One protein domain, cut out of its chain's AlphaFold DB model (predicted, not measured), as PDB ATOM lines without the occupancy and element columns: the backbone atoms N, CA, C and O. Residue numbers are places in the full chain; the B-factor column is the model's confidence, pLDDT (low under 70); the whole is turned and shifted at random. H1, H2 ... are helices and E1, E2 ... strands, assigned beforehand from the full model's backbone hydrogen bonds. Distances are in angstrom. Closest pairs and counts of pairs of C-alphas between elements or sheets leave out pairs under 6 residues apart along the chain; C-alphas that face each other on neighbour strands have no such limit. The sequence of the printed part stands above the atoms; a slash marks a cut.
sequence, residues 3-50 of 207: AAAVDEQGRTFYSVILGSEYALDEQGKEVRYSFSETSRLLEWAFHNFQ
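This is residues 3 to 50 of the 207 residues of the protein "PBP5_C domain-containing protein" of Clostridiales bacterium (UniProt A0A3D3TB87). Picture one helix, H1, with a two-stranded hairpin of E1 and E2 along one side of it and a second, smaller hairpin of E3 and E4 at its first end. The three parts make a loose, elongated body whose length runs from the turn of the small hairpin at Gly 28, along H1, to the last printed residue. The printed part has 48 residues, with four named strands and then one named helix in the order E1, E2, E3, E4, H1; each two-stranded sheet is antiparallel, and the class is mixed, helices and strands. The radius of gyration of the C-alphas is 13.0 A, and the C-alphas span 39 by 20 by 15 A.

Find C-alpha 3 at (154.988, 145.507, 156.552); there E1 begins, and it runs over residues 3 to 6. Next look at residues 12 to 16, which are E2, the longest strand, 13.6 A from first to last C-alpha. Go on to E3, residues 22 to 24, 6.8 A long, and to E4, residues 30 to 32, 6.6 A long. H1 follows at once with residues 33 to 48: from C-alpha 33 at (152.728, 143.877, 169.757) it runs 22.1 A to C-alpha 48 at (138.208, 138.211, 154.101).

Begin with the hairpin of E1 and E2, whose directions stand at 163 degrees. C-alphas 4 and 14 face each other at 4.5 A, and N 3 and O 15 are 2.9 A apart, within hydrogen-bond range, as are N 13 and O 5 at 2.9 A. E2 and H1 have 7 pairs of C-alphas within 8 A; the closest are those of Ser 15 and Thr 38, 6.5 A apart. For E1 and H1 there are 2 such pairs, the closest being Ala 5 and Leu 42 at 7.1 A between C-alphas. Now turn to the hairpin of E3 and E4, antiparallel at 138 degrees, where N 31 and O 23 are within hydrogen-bond range at 3.0 A. The closest C-alphas of E3 and H1 are those of Tyr 22 and Tyr 33, 6.6 A apart. E3 and E4 are each apart from E1 and from E2. In H1 every O i to N i+4 pair is within hydrogen-bond range.

The two C-alphas farthest apart, those of Gly 28 and Gln 50, are 39.1 A from each other. Reading from residue 3 to residue 50 you meet no cut, and the four links between the named elements are tight. Look at the B-factor column for the model's confidence: the mean pLDDT of the printed part is 79.7, and it is under 70 at residues 22 to 26, at residue 28 and at residues 30 to 31.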
ATOM      1  N   ALA A   3     154.689 146.830 157.076       82.50
ATOM      2  CA  ALA A   3     154.988 145.507 156.552       82.50
ATOM      3  C   ALA A   3     154.212 145.271 155.260       82.50
ATOM      4  O   ALA A   3     153.130 145.823 155.057       82.50
ATOM      5  N   ALA A   4     154.774 144.426 154.409       84.31
ATOM      6  CA  ALA A   4     154.100 143.890 153.244       84.31
ATOM      7  C   ALA A   4     154.117 142.368 153.354       84.31
ATOM      8  O   ALA A   4     155.124 141.794 153.775       84.31
ATOM      9  N   ALA A   5     153.015 141.732 152.984       84.50
ATOM     10  CA  ALA A   5     152.946 140.287 152.843       84.50
ATOM     11  C   ALA A   5     152.374 139.935 151.476       84.50
ATOM     12  O   ALA A   5     151.531 140.657 150.933       84.50
ATOM     13  N   VAL A   6     152.868 138.828 150.935       84.25
ATOM     14  CA  VAL A   6     152.423 138.260 149.669       84.25
ATOM     15  C   VAL A   6     151.814 136.902 149.973       84.25
ATOM     16  O   VAL A   6     152.427 136.097 150.669       84.25
ATOM     17  N   ASP A   7     150.606 136.684 149.478       79.12
ATOM     18  CA  ASP A   7     149.895 135.416 149.592       79.12
ATOM     19  C   ASP A   7     150.384 134.382 148.564       79.12
ATOM     20  O   ASP A   7     150.997 134.736 147.555       79.12
ATOM     21  N   GLU A   8     150.031 133.112 148.759       74.81
ATOM     22  CA  GLU A   8     150.291 132.010 147.822       74.81
ATOM     23  C   GLU A   8     149.708 132.273 146.423       74.81
ATOM     24  O   GLU A   8     150.265 131.837 145.418       74.81
ATOM     25  N   GLN A   9     148.625 133.055 146.340       70.25
ATOM     26  CA  GLN A   9     147.999 133.486 145.086       70.25
ATOM     27  C   GLN A   9     148.679 134.715 144.444       70.25
ATOM     28  O   GLN A   9     148.140 135.307 143.512       70.25
ATOM     29  N   GLY A  10     149.834 135.159 144.957       74.62
ATOM     30  CA  GLY A  10     150.572 136.324 144.445       74.62
ATOM     31  C   GLY A  10     149.970 137.683 144.827       74.62
ATOM     32  O   GLY A  10     150.393 138.725 144.323       74.62
ATOM     33  N   ARG A  11     148.985 137.702 145.733       78.56
ATOM     34  CA  ARG A  11     148.295 138.918 146.194       78.56
ATOM     35  C   ARG A  11     149.174 139.652 147.202       78.56
ATOM     36  O   ARG A  11     149.600 139.048 148.178       78.56
ATOM     37  N   THR A  12     149.427 140.945 146.999       84.88
ATOM     38  CA  THR A  12     150.251 141.751 147.920       84.88
ATOM     39  C   THR A  12     149.382 142.677 148.763       84.88
ATOM     40  O   THR A  12     148.669 143.516 148.212       84.88
ATOM     41  N   PHE A  13     149.485 142.568 150.088       85.19
ATOM     42  CA  PHE A  13     148.854 143.487 151.036       85.19
ATOM     43  C   PHE A  13     149.912 144.289 151.786       85.19
ATOM     44  O   PHE A  13     150.963 143.771 152.170       85.19
ATOM     45  N   TYR A  14     149.600 145.560 152.027       88.12
ATOM     46  CA  TYR A  14     150.427 146.482 152.795       88.12
ATOM     47  C   TYR A  14     149.709 146.831 154.095       88.12
ATOM     48  O   TYR A  14     148.539 147.204 154.078       88.12
ATOM     49  N   SER A  15     150.412 146.732 155.219       85.75
ATOM     50  CA  SER A  15     149.891 147.065 156.542       85.75
ATOM     51  C   SER A  15     150.790 148.093 157.219       85.75
ATOM     52  O   SER A  15     152.018 147.952 157.246       85.75
ATOM     53  N   VAL A  16     150.176 149.142 157.768       87.88
ATOM     54  CA  VAL A  16     150.860 150.194 158.522       87.88
ATOM     55  C   VAL A  16     150.196 150.325 159.886       87.88
ATOM     56  O   VAL A  16     149.077 150.812 159.998       87.88
ATOM     57  N   ILE A  17     150.916 149.917 160.931       83.25
ATOM     58  CA  ILE A  17     150.487 150.071 162.325       83.25
ATOM     59  C   ILE A  17     151.265 151.220 162.959       83.25
ATOM     60  O   ILE A  17     152.502 151.219 162.987       83.25
ATOM     61  N   LEU A  18     150.544 152.204 163.486       85.00
ATOM     62  CA  LEU A  18     151.098 153.368 164.171       85.00
ATOM     63  C   LEU A  18     150.749 153.307 165.663       85.00
ATOM     64  O   LEU A  18     149.654 152.887 166.018       85.00
ATOM     65  N   GLY A  19     151.678 153.726 166.527       80.81
ATOM     66  CA  GLY A  19     151.406 153.909 167.959       80.81
ATOM     67  C   GLY A  19     151.176 152.633 168.777       80.81
ATOM     68  O   GLY A  19     150.488 152.696 169.785       80.81
ATOM     69  N   SER A  20     151.728 151.483 168.374       74.31
ATOM     70  CA  SER A  20     151.577 150.239 169.143       74.31
ATOM     71  C   SER A  20     152.228 150.341 170.526       74.31
ATOM     72  O   SER A  20     153.408 150.694 170.623       74.31
ATOM     73  N   GLU A  21     151.492 149.958 171.563       71.81
ATOM     74  CA  GLU A  21     151.996 149.897 172.932       71.81
ATOM     75  C   GLU A  21     152.986 148.738 173.129       71.81
ATOM     76  O   GLU A  21     152.985 147.732 172.409       71.81
ATOM     77  N   TYR A  22     153.864 148.907 174.113       66.50
ATOM     78  CA  TYR A  22     154.724 147.847 174.619       66.50
ATOM     79  C   TYR A  22     153.969 147.170 175.752       66.50
ATOM     80  O   TYR A  22     153.606 147.843 176.715       66.50
ATOM     81  N   ALA A  23     153.749 145.862 175.659       66.12
ATOM     82  CA  ALA A  23     153.235 145.107 176.791       66.12
ATOM     83  C   ALA A  23     154.242 144.034 177.207       66.12
ATOM     84  O   ALA A  23     155.069 143.559 176.419       66.12
ATOM     85  N   LEU A  24     154.206 143.733 178.500       64.88
ATOM     86  CA  LEU A  24     154.997 142.679 179.104       64.88
ATOM     87  C   LEU A  24     154.269 141.365 178.840       64.88
ATOM     88  O   LEU A  24     153.106 141.217 179.206       64.88
ATOM     89  N   ASP A  25     154.958 140.435 178.192       67.69
ATOM     90  CA  ASP A  25     154.480 139.063 178.031       67.69
ATOM     91  C   ASP A  25     154.380 138.366 179.405       67.69
ATOM     92  O   ASP A  25     154.965 138.837 180.386       67.69
ATOM     93  N   GLU A  26     153.710 137.213 179.492       69.62
ATOM     94  CA  GLU A  26     153.548 136.435 180.738       69.62
ATOM     95  C   GLU A  26     154.895 136.056 181.394       69.62
ATOM     96  O   GLU A  26     154.962 135.749 182.584       69.62
ATOM     97  N   GLN A  27     155.994 136.130 180.634       74.38
ATOM     98  CA  GLN A  27     157.370 135.895 181.082       74.38
ATOM     99  C   GLN A  27     158.141 137.175 181.470       74.38
ATOM    100  O   GLN A  27     159.351 137.122 181.685       74.38
ATOM    101  N   GLY A  28     157.481 138.337 181.536       68.31
ATOM    102  CA  GLY A  28     158.092 139.616 181.920       68.31
ATOM    103  C   GLY A  28     159.021 140.227 180.863       68.31
ATOM    104  O   GLY A  28     159.814 141.114 181.177       68.31
ATOM    105  N   LYS A  29     158.947 139.759 179.612       73.56
ATOM    106  CA  LYS A  29     159.712 140.295 178.480       73.56
ATOM    107  C   LYS A  29     158.899 141.376 177.773       73.56
ATOM    108  O   LYS A  29     157.729 141.160 177.468       73.56
ATOM    109  N   GLU A  30     159.523 142.510 177.465       65.62
ATOM    110  CA  GLU A  30     158.910 143.534 176.613       65.62
ATOM    111  C   GLU A  30     158.744 142.983 175.194       65.62
ATOM    112  O   GLU A  30     159.721 142.779 174.464       65.62
ATOM    113  N   VAL A  31     157.499 142.722 174.800       67.69
ATOM    114  CA  VAL A  31     157.168 142.284 173.447       67.69
ATOM    115  C   VAL A  31     156.499 143.438 172.715       67.69
ATOM    116  O   VAL A  31     155.569 144.084 173.200       67.69
ATOM    117  N   ARG A  32     156.999 143.724 171.511       70.06
ATOM    118  CA  ARG A  32     156.374 144.689 170.605       70.06
ATOM    119  C   ARG A  32     155.184 144.025 169.922       70.06
ATOM    120  O   ARG A  32     155.368 143.281 168.959       70.06
ATOM    121  N   TYR A  33     153.974 144.360 170.365       78.81
ATOM    122  CA  TYR A  33     152.728 143.877 169.757       78.81
ATOM    123  C   TYR A  33     152.545 144.343 168.310       78.81
ATOM    124  O   TYR A  33     151.742 143.776 167.578       78.81
ATOM    125  N   SER A  34     153.336 145.318 167.844       78.62
ATOM    126  CA  SER A  34     153.326 145.739 166.441       78.62
ATOM    127  C   SER A  34     153.484 144.570 165.473       78.62
ATOM    128  O   SER A  34     152.838 144.569 164.434       78.62
ATOM    129  N   PHE A  35     154.323 143.580 165.796       80.38
ATOM    130  CA  PHE A  35     154.562 142.439 164.912       80.38
ATOM    131  C   PHE A  35     153.365 141.488 164.886       80.38
ATOM    132  O   PHE A  35     152.866 141.183 163.807       80.38
ATOM    133  N   SER A  36     152.867 141.079 166.058       83.25
ATOM    134  CA  SER A  36     151.724 140.164 166.161       83.25
ATOM    135  C   SER A  36     150.441 140.774 165.596       83.25
ATOM    136  O   SER A  36     149.713 140.098 164.876       83.25
ATOM    137  N   GLU A  37     150.187 142.059 165.854       84.75
ATOM    138  CA  GLU A  37     149.021 142.766 165.315       84.75
ATOM    139  C   GLU A  37     149.111 142.938 163.797       84.75
ATOM    140  O   GLU A  37     148.112 142.778 163.099       84.75
ATOM    141  N   THR A  38     150.311 143.196 163.263       86.56
ATOM    142  CA  THR A  38     150.513 143.291 161.812       86.56
ATOM    143  C   THR A  38     150.239 141.948 161.142       86.56
ATOM    144  O   THR A  38     149.509 141.912 160.154       86.56
ATOM    145  N   SER A  39     150.765 140.849 161.694       86.50
ATOM    146  CA  SER A  39     150.487 139.498 161.198       86.50
ATOM    147  C   SER A  39     148.998 139.171 161.265       86.50
ATOM    148  O   SER A  39     148.436 138.735 160.269       86.50
ATOM    149  N   ARG A  40     148.332 139.455 162.391       87.56
ATOM    150  CA  ARG A  40     146.896 139.193 162.558       87.56
ATOM    151  C   ARG A  40     146.034 139.988 161.574       87.56
ATOM    152  O   ARG A  40     145.077 139.442 161.035       87.56
ATOM    153  N   LEU A  41     146.368 141.256 161.330       88.94
ATOM    154  CA  LEU A  41     145.644 142.100 160.375       88.94
ATOM    155  C   LEU A  41     145.822 141.611 158.933       88.94
ATOM    156  O   LEU A  41     144.856 141.592 158.175       88.94
ATOM    157  N   LEU A  42     147.040 141.212 158.561       88.50
ATOM    158  CA  LEU A  42     147.323 140.666 157.233       88.50
ATOM    159  C   LEU A  42     146.604 139.328 157.024       88.50
ATOM    160  O   LEU A  42     145.923 139.173 156.019       88.50
ATOM    161  N   GLU A  43     146.667 138.416 157.997       88.88
ATOM    162  CA  GLU A  43     145.943 137.135 157.978       88.88
ATOM    163  C   GLU A  43     144.431 137.346 157.800       88.88
ATOM    164  O   GLU A  43     143.789 136.727 156.951       88.88
ATOM    165  N   TRP A  44     143.860 138.288 158.558       89.50
ATOM    166  CA  TRP A  44     142.455 138.657 158.421       89.50
ATOM    167  C   TRP A  44     142.149 139.207 157.023       89.50
ATOM    168  O   TRP A  44     141.146 138.814 156.426       89.50
ATOM    169  N   ALA A  45     143.007 140.067 156.471       86.75
ATOM    170  CA  ALA A  45     142.819 140.612 155.130       86.75
ATOM    171  C   ALA A  45     142.864 139.516 154.051       86.75
ATOM    172  O   ALA A  45     142.014 139.508 153.163       86.75
ATOM    173  N   PHE A  46     143.785 138.553 154.159       86.31
ATOM    174  CA  PHE A  46     143.891 137.433 153.218       86.31
ATOM    175  C   PHE A  46     142.669 136.510 153.229       86.31
ATOM    176  O   PHE A  46     142.297 135.985 152.178       86.31
ATOM    177  N   HIS A  47     142.051 136.318 154.399       86.38
ATOM    178  CA  HIS A  47     140.869 135.470 154.552       86.38
ATOM    179  C   HIS A  47     139.578 136.166 154.093       86.38
ATOM    180  O   HIS A  47     138.686 135.528 153.532       86.38
ATOM    181  N   ASN A  48     139.452 137.473 154.341       86.62
ATOM    182  CA  ASN A  48     138.208 138.211 154.101       86.62
ATOM    183  C   ASN A  48     138.149 138.901 152.741       86.62
ATOM    184  O   ASN A  48     137.056 139.268 152.320       86.62
ATOM    185  N   PHE A  49     139.282 139.078 152.062       84.06
ATOM    186  CA  PHE A  49     139.325 139.736 150.765       84.06
ATOM    187  C   PHE A  49     140.000 138.878 149.708       84.06
ATOM    188  O   PHE A  49     141.003 138.201 149.938       84.06
ATOM    189  N   GLN A  50     139.476 138.995 148.497       78.19
ATOM    190  CA  GLN A  50     140.020 138.379 147.305       78.19
ATOM    191  C   GLN A  50     140.107 139.385 146.164       78.19
ATOM    192  O   GLN A  50     139.264 140.269 146.016       78.19
TER     193      GLN A  50